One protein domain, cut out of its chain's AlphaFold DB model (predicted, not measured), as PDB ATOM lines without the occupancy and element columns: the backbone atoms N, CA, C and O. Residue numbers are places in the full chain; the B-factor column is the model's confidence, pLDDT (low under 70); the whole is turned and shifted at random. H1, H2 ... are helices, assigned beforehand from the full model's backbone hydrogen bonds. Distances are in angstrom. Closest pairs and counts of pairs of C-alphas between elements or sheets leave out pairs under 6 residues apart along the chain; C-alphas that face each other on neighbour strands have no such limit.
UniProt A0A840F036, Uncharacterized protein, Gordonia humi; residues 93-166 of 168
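This is residues 93 to 166 of the 168 residues of an uncharacterized protein of Gordonia humi (UniProt A0A840F036). One helix, H1, makes the middle of a loose-knit group, and the other three helices pack on it at steep angles: H2 crosses near its later residues, while H3 and H4 meet each other at a corner beside its earlier part. A long loop, residues 108 to 121, folds back on itself at one end of the longest axis, and the tail, residues 161 to 166, sticks out at the other. The printed part has 74 residues, with four named helices in the order H1, H2, H3, H4 and no named strand; the class is all helix. It is only just compact, close to loose, with a radius of gyration of the C-alphas of 13.3 A and spans of 41 by 28 by 24 A.

Start at the hub, H1, residues 93 to 107. H3, residues 135 to 147, touches it at a steep tilt of 45 degrees, the same way; the closest C-alphas, Tyr 96 and Asn 138, are 6.2 A apart. H4, residues 152 to 164, touches H1 with residues 152 to 156 alone, at a steep tilt of 54 degrees, opposite ways; the closest C-alphas, Thr 99 and Phe 156, are 6.1 A apart. H2, residues 122 to 127, touches H1 about perpendicular, at 82 degrees, and is apart from H3 and H4. H3 and H4 touch at 69.6 degrees, a steep tilt only just short of about perpendicular. Every O i to N i+4 pair is within hydrogen-bond range in H2, H3 and H4; in H1, 8 of 11 are.

Find C-alpha 93 at (120.765, 196.866, 185.786); H1 runs 20.1 A from there to C-alpha 107. H2 spans 8.7 A. H3 and H4 each span 18.3 A, and H4 ends at C-alpha 164, (130.993, 193.819, 172.009).

The C-alphas farthest apart, Val 113 and Gln 166, are 42.9 A apart. The printed part has no cut; the link from H1 to H2 is long. Residues 165 to 166 have pLDDT under 70.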
ATOM      1  N   GLY A  93     119.939 197.418 184.711       91.81
ATOM      2  CA  GLY A  93     120.765 196.866 185.786       91.81
ATOM      3  C   GLY A  93     122.265 196.944 185.488       91.81
ATOM      4  O   GLY A  93     123.066 197.234 186.383       91.81
ATOM      5  N   ARG A  94     122.663 196.730 184.226       91.69
ATOM      6  CA  ARG A  94     124.063 196.881 183.816       91.69
ATOM      7  C   ARG A  94     124.463 198.354 183.870       91.69
ATOM      8  O   ARG A  94     125.422 198.655 184.568       91.69
ATOM      9  N   PHE A  95     123.666 199.249 183.284       95.19
ATOM     10  CA  PHE A  95     123.873 200.699 183.360       95.19
ATOM     11  C   PHE A  95     124.025 201.196 184.805       95.19
ATOM     12  O   PHE A  95     124.987 201.897 185.132       95.19
ATOM     13  N   TYR A  96     123.133 200.743 185.693       95.75
ATOM     14  CA  TYR A  96     123.194 201.038 187.120       95.75
ATOM     15  C   TYR A  96     124.534 200.602 187.742       95.75
ATOM     16  O   TYR A  96     125.257 201.389 188.354       95.75
ATOM     17  N   SER A  97     124.892 199.325 187.584       93.75
ATOM     18  CA  SER A  97     126.047 198.739 188.272       93.75
ATOM     19  C   SER A  97     127.402 199.197 187.721       93.75
ATOM     20  O   SER A  97     128.381 199.283 188.479       93.75
ATOM     21  N   THR A  98     127.483 199.504 186.424       93.00
ATOM     22  CA  THR A  98     128.731 199.894 185.759       93.00
ATOM     23  C   THR A  98     128.940 201.392 185.757       93.00
ATOM     24  O   THR A  98     130.026 201.812 186.141       93.00
ATOM     25  N   THR A  99     127.936 202.184 185.390       95.75
ATOM     26  CA  THR A  99     128.117 203.609 185.085       95.75
ATOM     27  C   THR A  99     127.588 204.481 186.214       95.75
ATOM     28  O   THR A  99     128.371 205.177 186.856       95.75
ATOM     29  N   VAL A 100     126.306 204.346 186.570       96.69
ATOM     30  CA  VAL A 100     125.676 205.126 187.657       96.69
ATOM     31  C   VAL A 100     126.434 204.948 188.973       96.69
ATOM     32  O   VAL A 100     126.860 205.926 189.582       96.69
ATOM     33  N   LEU A 101     126.695 203.704 189.395       95.88
ATOM     34  CA  LEU A 101     127.454 203.460 190.621       95.88
ATOM     35  C   LEU A 101     128.907 203.933 190.540       95.88
ATOM     36  O   LEU A 101     129.477 204.230 191.582       95.88
ATOM     37  N   SER A 102     129.533 203.974 189.361       95.56
ATOM     38  CA  SER A 102     130.901 204.503 189.238       95.56
ATOM     39  C   SER A 102     130.921 206.020 189.381       95.56
ATOM     40  O   SER A 102     131.783 206.536 190.092       95.56
ATOM     41  N   TYR A 103     129.943 206.706 188.787       96.31
ATOM     42  CA  TYR A 103     129.758 208.143 188.937       96.31
ATOM     43  C   TYR A 103     129.518 208.523 190.406       96.31
ATOM     44  O   TYR A 103     130.299 209.285 190.973       96.31
ATOM     45  N   VAL A 104     128.537 207.896 191.075       95.56
ATOM     46  CA  VAL A 104     128.274 208.149 192.506       95.56
ATOM     47  C   VAL A 104     129.499 207.811 193.356       95.56
ATOM     48  O   VAL A 104     129.869 208.547 194.260       95.56
ATOM     49  N   GLN A 105     130.201 206.719 193.060       95.75
ATOM     50  CA  GLN A 105     131.422 206.383 193.786       95.75
ATOM     51  C   GLN A 105     132.512 207.454 193.637       95.75
ATOM     52  O   GLN A 105     133.254 207.681 194.592       95.75
ATOM     53  N   GLY A 106     132.601 208.111 192.479       93.62
ATOM     54  CA  GLY A 106     133.456 209.275 192.259       93.62
ATOM     55  C   GLY A 106     133.066 210.458 193.146       93.62
ATOM     56  O   GLY A 106     133.936 210.997 193.824       93.62
ATOM     57  N   GLU A 107     131.772 210.787 193.225       92.75
ATOM     58  CA  GLU A 107     131.244 211.885 194.063       92.75
ATOM     59  C   GLU A 107     131.588 211.711 195.553       92.75
ATOM     60  O   GLU A 107     131.861 212.682 196.251       92.75
ATOM     61  N   TYR A 108     131.613 210.468 196.040       91.50
ATOM     62  CA  TYR A 108     131.928 210.151 197.437       91.50
ATOM     63  C   TYR A 108     133.402 209.781 197.671       91.50
ATOM     64  O   TYR A 108     133.776 209.420 198.790       91.50
ATOM     65  N   THR A 109     134.252 209.828 196.640       93.06
ATOM     66  CA  THR A 109     135.688 209.584 196.809       93.06
ATOM     67  C   THR A 109     136.355 210.838 197.364       93.06
ATOM     68  O   THR A 109     136.291 211.902 196.758       93.06
ATOM     69  N   SER A 110     137.042 210.710 198.497       90.19
ATOM     70  CA  SER A 110     137.795 211.809 199.117       90.19
ATOM     71  C   SER A 110     139.280 211.476 199.245       90.19
ATOM     72  O   SER A 110     139.679 210.315 199.183       90.19
ATOM     73  N   VAL A 111     140.125 212.493 199.414       90.12
ATOM     74  CA  VAL A 111     141.552 212.302 199.706       90.12
ATOM     75  C   VAL A 111     141.727 212.256 201.222       90.12
ATOM     76  O   VAL A 111     141.379 213.204 201.924       90.12
ATOM     77  N   GLY A 112     142.238 211.141 201.738       86.38
ATOM     78  CA  GLY A 112     142.556 210.985 203.154       86.38
ATOM     79  C   GLY A 112     143.797 211.779 203.561       86.38
ATOM     80  O   GLY A 112     144.610 212.176 202.729       86.38
ATOM     81  N   VAL A 113     143.994 211.945 204.870       82.38
ATOM     82  CA  VAL A 113     145.129 212.696 205.456       82.38
ATOM     83  C   VAL A 113     146.496 212.130 205.035       82.38
ATOM     84  O   VAL A 113     147.488 212.845 204.983       82.38
ATOM     85  N   ASN A 114     146.550 210.845 204.681       86.62
ATOM     86  CA  ASN A 114     147.739 210.156 204.175       86.62
ATOM     87  C   ASN A 114     147.935 210.283 202.648       86.62
ATOM     88  O   ASN A 114     148.738 209.546 202.079       86.62
ATOM     89  N   GLY A 115     147.157 211.134 201.970       86.38
ATOM     90  CA  GLY A 115     147.169 211.293 200.513       86.38
ATOM     91  C   GLY A 115     146.531 210.134 199.737       86.38
ATOM     92  O   GLY A 115     146.520 210.159 198.508       86.38
ATOM     93  N   ARG A 116     145.992 209.107 200.411       89.62
ATOM     94  CA  ARG A 116     145.324 207.975 199.751       89.62
ATOM     95  C   ARG A 116     143.863 208.309 199.482       89.62
ATOM     96  O   ARG A 116     143.194 208.916 200.313       89.62
ATOM     97  N   LEU A 117     143.347 207.840 198.350       89.94
ATOM     98  CA  LEU A 117     141.926 207.951 198.033       89.94
ATOM     99  C   LEU A 117     141.101 207.048 198.958       89.94
ATOM    100  O   LEU A 117     141.308 205.834 199.007       89.94
ATOM    101  N   ASN A 118     140.144 207.641 199.661       91.75
ATOM    102  CA  ASN A 118     139.089 206.946 200.373       91.75
ATOM    103  C   ASN A 118     137.884 206.807 199.439       91.75
ATOM    104  O   ASN A 118     137.084 207.729 199.289       91.75
ATOM    105  N   LYS A 119     137.802 205.657 198.771       93.12
ATOM    106  CA  LYS A 119     136.761 205.339 197.795       93.12
ATOM    107  C   LYS A 119     135.765 204.359 198.423       93.12
ATOM    108  O   LYS A 119     136.153 203.216 198.688       93.12
ATOM    109  N   PRO A 120     134.495 204.743 198.656       92.88
ATOM    110  CA  PRO A 120     133.509 203.826 199.221       92.88
ATOM    111  C   PRO A 120     133.261 202.667 198.261       92.88
ATOM    112  O   PRO A 120     133.354 202.819 197.045       92.88
ATOM    113  N   THR A 121     132.923 201.487 198.773       94.00
ATOM    114  CA  THR A 121     132.566 200.369 197.891       94.00
ATOM    115  C   THR A 121     131.197 200.608 197.251       94.00
ATOM    116  O   THR A 121     130.296 201.165 197.873       94.00
ATOM    117  N   LYS A 122     130.994 200.110 196.024       91.62
ATOM    118  CA  LYS A 122     129.682 200.146 195.348       91.62
ATOM    119  C   LYS A 122     128.568 199.501 196.183       91.62
ATOM    120  O   LYS A 122     127.430 199.957 196.164       91.62
ATOM    121  N   ARG A 123     128.912 198.465 196.958       90.75
ATOM    122  CA  ARG A 123     128.001 197.825 197.912       90.75
ATOM    123  C   ARG A 123     127.597 198.774 199.042       90.75
ATOM    124  O   ARG A 123     126.416 198.860 199.333       90.75
ATOM    125  N   ALA A 124     128.548 199.501 199.630       92.50
ATOM    126  CA  ALA A 124     128.252 200.474 200.680       92.50
ATOM    127  C   ALA A 124     127.345 201.610 200.179       92.50
ATOM    128  O   ALA A 124     126.451 202.026 200.904       92.50
ATOM    129  N   LEU A 125     127.519 202.062 198.932       92.56
ATOM    130  CA  LEU A 125     126.647 203.081 198.330       92.56
ATOM    131  C   LEU A 125     125.202 202.592 198.172       92.56
ATOM    132  O   LEU A 125     124.263 203.337 198.444       92.56
ATOM    133  N   ARG A 126     125.033 201.330 197.766       90.75
ATOM    134  CA  ARG A 126     123.720 200.698 197.623       90.75
ATOM    135  C   ARG A 126     123.053 200.460 198.972       90.75
ATOM    136  O   ARG A 126     121.924 200.884 199.184       90.75
ATOM    137  N   ASP A 127     123.754 199.764 199.860       90.94
ATOM    138  CA  ASP A 127     123.214 199.309 201.142       90.94
ATOM    139  C   ASP A 127     123.033 200.503 202.112       90.94
ATOM    140  O   ASP A 127     122.145 200.483 202.957       90.94
ATOM    141  N   GLY A 128     123.834 201.566 201.957       87.50
ATOM    142  CA  GLY A 128     123.751 202.814 202.726       87.50
ATOM    143  C   GLY A 128     122.809 203.877 202.147       87.50
ATOM    144  O   GLY A 128     122.752 204.977 202.687       87.50
ATOM    145  N   GLY A 129     122.099 203.587 201.050       88.94
ATOM    146  CA  GLY A 129     121.070 204.470 200.485       88.94
ATOM    147  C   GLY A 129     121.573 205.671 199.675       88.94
ATOM    148  O   GLY A 129     120.755 206.441 199.187       88.94
ATOM    149  N   ALA A 130     122.886 205.826 199.479       88.62
ATOM    150  CA  ALA A 130     123.455 206.886 198.637       88.62
ATOM    151  C   ALA A 130     123.137 206.693 197.141       88.62
ATOM    152  O   ALA A 130     123.042 207.655 196.384       88.62
ATOM    153  N   ALA A 131     122.971 205.440 196.716       92.38
ATOM    154  CA  ALA A 131     122.484 205.075 195.393       92.38
ATOM    155  C   ALA A 131     121.693 203.765 195.499       92.38
ATOM    156  O   ALA A 131     122.273 202.697 195.301       92.38
ATOM    157  N   PRO A 132     120.402 203.796 195.872       92.50
ATOM    158  CA  PRO A 132     119.589 202.588 195.936       92.50
ATOM    159  C   PRO A 132     119.378 202.008 194.530       92.50
ATOM    160  O   PRO A 132     119.412 202.727 193.532       92.50
ATOM    161  N   VAL A 133     119.143 200.700 194.427       91.25
ATOM    162  CA  VAL A 133     118.869 200.065 193.125       91.25
ATOM    163  C   VAL A 133     117.505 200.521 192.613       91.25
ATOM    164  O   VAL A 133     116.509 200.373 193.316       91.25
ATOM    165  N   GLY A 134     117.442 201.008 191.376       90.81
ATOM    166  CA  GLY A 134     116.176 201.322 190.721       90.81
ATOM    167  C   GLY A 134     116.322 202.311 189.572       90.81
ATOM    168  O   GLY A 134     117.336 202.998 189.441       90.81
ATOM    169  N   ARG A 135     115.282 202.402 188.736       91.12
ATOM    170  CA  ARG A 135     115.258 203.333 187.597       91.12
ATOM    171  C   ARG A 135     115.179 204.795 188.020       91.12
ATOM    172  O   ARG A 135     115.757 205.632 187.341       91.12
ATOM    173  N   VAL A 136     114.557 205.089 189.163       94.19
ATOM    174  CA  VAL A 136     114.574 206.437 189.757       94.19
ATOM    175  C   VAL A 136     116.017 206.895 189.982       94.19
ATOM    176  O   VAL A 136     116.403 207.942 189.476       94.19
ATOM    177  N   THR A 137     116.856 206.057 190.600       95.00
ATOM    178  CA  THR A 137     118.283 206.354 190.796       95.00
ATOM    179  C   THR A 137     119.025 206.544 189.476       95.00
ATOM    180  O   THR A 137     119.848 207.455 189.372       95.00
ATOM    181  N   ASN A 138     118.739 205.718 188.459       96.00
ATOM    182  CA  ASN A 138     119.321 205.893 187.124       96.00
ATOM    183  C   ASN A 138     118.968 207.268 186.544       96.00
ATOM    184  O   ASN A 138     119.862 207.958 186.062       96.00
ATOM    185  N   ILE A 139     117.696 207.671 186.608       95.88
ATOM    186  CA  ILE A 139     117.217 208.964 186.104       95.88
ATOM    187  C   ILE A 139     117.878 210.107 186.875       95.88
ATOM    188  O   ILE A 139     118.555 210.936 186.275       95.88
ATOM    189  N   GLU A 140     117.730 210.136 188.199       96.00
ATOM    190  CA  GLU A 140     118.212 211.237 189.040       96.00
ATOM    191  C   GLU A 140     119.726 211.419 188.933       96.00
ATOM    192  O   GLU A 140     120.214 212.543 188.805       96.00
ATOM    193  N   THR A 141     120.478 210.316 188.930       96.25
ATOM    194  CA  THR A 141     121.938 210.368 188.808       96.25
ATOM    195  C   THR A 141     122.364 210.821 187.417       96.25
ATOM    196  O   THR A 141     123.282 211.626 187.302       96.25
ATOM    197  N   THR A 142     121.686 210.358 186.361       96.44
ATOM    198  CA  THR A 142     121.983 210.793 184.988       96.44
ATOM    199  C   THR A 142     121.698 212.281 184.818       96.44
ATOM    200  O   THR A 142     122.550 213.007 184.317       96.44
ATOM    201  N   MET A 143     120.561 212.770 185.320       95.94
ATOM    202  CA  MET A 143     120.226 214.197 185.285       95.94
ATOM    203  C   MET A 143     121.227 215.041 186.085       95.94
ATOM    204  O   MET A 143     121.631 216.113 185.634       95.94
ATOM    205  N   ARG A 144     121.679 214.550 187.247       95.62
ATOM    206  CA  ARG A 144     122.718 215.210 188.049       95.62
ATOM    207  C   ARG A 144     124.062 215.260 187.319       95.62
ATOM    208  O   ARG A 144     124.696 216.310 187.297       95.62
ATOM    209  N   ALA A 145     124.482 214.163 186.696       95.88
ATOM    210  CA  ALA A 145     125.707 214.117 185.904       95.88
ATOM    211  C   ALA A 145     125.645 215.068 184.699       95.88
ATOM    212  O   ALA A 145     126.595 215.814 184.469       95.88
ATOM    213  N   MET A 146     124.504 215.136 184.003       94.75
ATOM    214  CA  MET A 146     124.297 216.078 182.897       94.75
ATOM    215  C   MET A 146     124.415 217.537 183.347       94.75
ATOM    216  O   MET A 146     125.016 218.345 182.639       94.75
ATOM    217  N   ALA A 147     123.907 217.878 184.536       94.81
ATOM    218  CA  ALA A 147     124.094 219.208 185.120       94.81
ATOM    219  C   ALA A 147     125.579 219.534 185.377       94.81
ATOM    220  O   ALA A 147     125.977 220.694 185.318       94.81
ATOM    221  N   ASN A 148     126.405 218.505 185.582       92.94
ATOM    222  CA  ASN A 148     127.861 218.589 185.690       92.94
ATOM    223  C   ASN A 148     128.581 218.356 184.347       92.94
ATOM    224  O   ASN A 148     129.772 218.051 184.338       92.94
ATOM    225  N   THR A 149     127.888 218.496 183.210       93.88
ATOM    226  CA  THR A 149     128.420 218.310 181.841       93.88
ATOM    227  C   THR A 149     128.948 216.903 181.532       93.88
ATOM    228  O   THR A 149     129.724 216.719 180.597       93.88
ATOM    229  N   LEU A 150     128.516 215.898 182.296       95.19
ATOM    230  CA  LEU A 150     128.881 214.497 182.101       95.19
ATOM    231  C   LEU A 150     127.707 213.711 181.515       95.19
ATOM    232  O   LEU A 150     126.594 213.741 182.040       95.19
ATOM    233  N   ASP A 151     127.973 212.971 180.441       96.00
ATOM    234  CA  ASP A 151     126.988 212.124 179.773       96.00
ATOM    235  C   ASP A 151     127.212 210.652 180.138       96.00
ATOM    236  O   ASP A 151     128.044 209.950 179.559       96.00
ATOM    237  N   LEU A 152     126.445 210.182 181.124       96.00
ATOM    238  CA  LEU A 152     126.519 208.791 181.566       96.00
ATOM    239  C   LEU A 152     125.995 207.815 180.507       96.00
ATOM    240  O   LEU A 152     126.411 206.658 180.492       96.00
ATOM    241  N   VAL A 153     125.083 208.241 179.629       95.25
ATOM    242  CA  VAL A 153     124.565 207.365 178.571       95.25
ATOM    243  C   VAL A 153     125.667 207.119 177.549       95.25
ATOM    244  O   VAL A 153     125.964 205.960 177.272       95.25
ATOM    245  N   ALA A 154     126.352 208.172 177.097       94.50
ATOM    246  CA  ALA A 154     127.486 208.058 176.178       94.50
ATOM    247  C   ALA A 154     128.666 207.264 176.780       94.50
ATOM    248  O   ALA A 154     129.313 206.462 176.096       94.50
ATOM    249  N   GLU A 155     128.939 207.428 178.082       94.62
ATOM    250  CA  GLU A 155     129.933 206.607 178.790       94.62
ATOM    251  C   GLU A 155     129.538 205.122 178.766       94.62
ATOM    252  O   GLU A 155     130.369 204.240 178.526       94.62
ATOM    253  N   PHE A 156     128.255 204.828 178.985       94.75
ATOM    254  CA  PHE A 156     127.759 203.462 178.971       94.75
ATOM    255  C   PHE A 156     127.745 202.843 177.569       94.75
ATOM    256  O   PHE A 156     128.132 201.684 177.427       94.75
ATOM    257  N   GLU A 157     127.377 203.599 176.533       93.38
ATOM    258  CA  GLU A 157     127.509 203.179 175.132       93.38
ATOM    259  C   GLU A 157     128.957 202.800 174.810       93.38
ATOM    260  O   GLU A 157     129.217 201.712 174.293       93.38
ATOM    261  N   SER A 158     129.915 203.646 175.201       92.31
ATOM    262  CA  SER A 158     131.347 203.387 175.015       92.31
ATOM    263  C   SER A 158     131.795 202.117 175.747       92.31
ATOM    264  O   SER A 158     132.544 201.298 175.205       92.31
ATOM    265  N   PHE A 159     131.295 201.901 176.968       91.38
ATOM    266  CA  PHE A 159     131.541 200.674 177.720       91.38
ATOM    267  C   PHE A 159     130.982 199.439 176.996       91.38
ATOM    268  O   PHE A 159     131.702 198.449 176.848       91.38
ATOM    269  N   VAL A 160     129.735 199.484 176.519       89.50
ATOM    270  CA  VAL A 160     129.097 198.378 175.783       89.50
ATOM    271  C   VAL A 160     129.853 198.091 174.484       89.50
ATOM    272  O   VAL A 160     130.220 196.940 174.240       89.50
ATOM    273  N   ALA A 161     130.184 199.121 173.705       88.06
ATOM    274  CA  ALA A 161     130.966 198.996 172.479       88.06
ATOM    275  C   ALA A 161     132.338 198.353 172.737       88.06
ATOM    276  O   ALA A 161     132.740 197.455 172.005       88.06
ATOM    277  N   SER A 162     133.026 198.709 173.829       88.94
ATOM    278  CA  SER A 162     134.315 198.088 174.186       88.94
ATOM    279  C   SER A 162     134.216 196.586 174.497       88.94
ATOM    280  O   SER A 162     135.198 195.856 174.366       88.94
ATOM    281  N   LYS A 163     133.039 196.113 174.927       82.56
ATOM    282  CA  LYS A 163     132.786 194.708 175.278       82.56
ATOM    283  C   LYS A 163     132.284 193.872 174.110       82.56
ATOM    284  O   LYS A 163     132.494 192.664 174.125       82.56
ATOM    285  N   HIS A 164     131.634 194.501 173.134       74.75
ATOM    286  CA  HIS A 164     130.993 193.819 172.009       74.75
ATOM    287  C   HIS A 164     131.642 194.134 170.646       74.75
ATOM    288  O   HIS A 164     131.356 193.452 169.672       74.75
ATOM    289  N   GLY A 165     132.576 195.088 170.577       57.28
ATOM    290  CA  GLY A 165     133.328 195.473 169.373       57.28
ATOM    291  C   GLY A 165     134.460 194.522 168.954       57.28
ATOM    292  O   GLY A 165     135.284 194.890 168.124       57.28
ATOM    293  N   GLN A 166     134.516 193.307 169.508       38.28
ATOM    294  CA  GLN A 166     135.352 192.203 169.015       38.28
ATOM    295  C   GLN A 166     134.460 191.042 168.558       38.28
ATOM    296  O   GLN A 166     134.511 189.943 169.099       38.28
TER     297      GLN A 166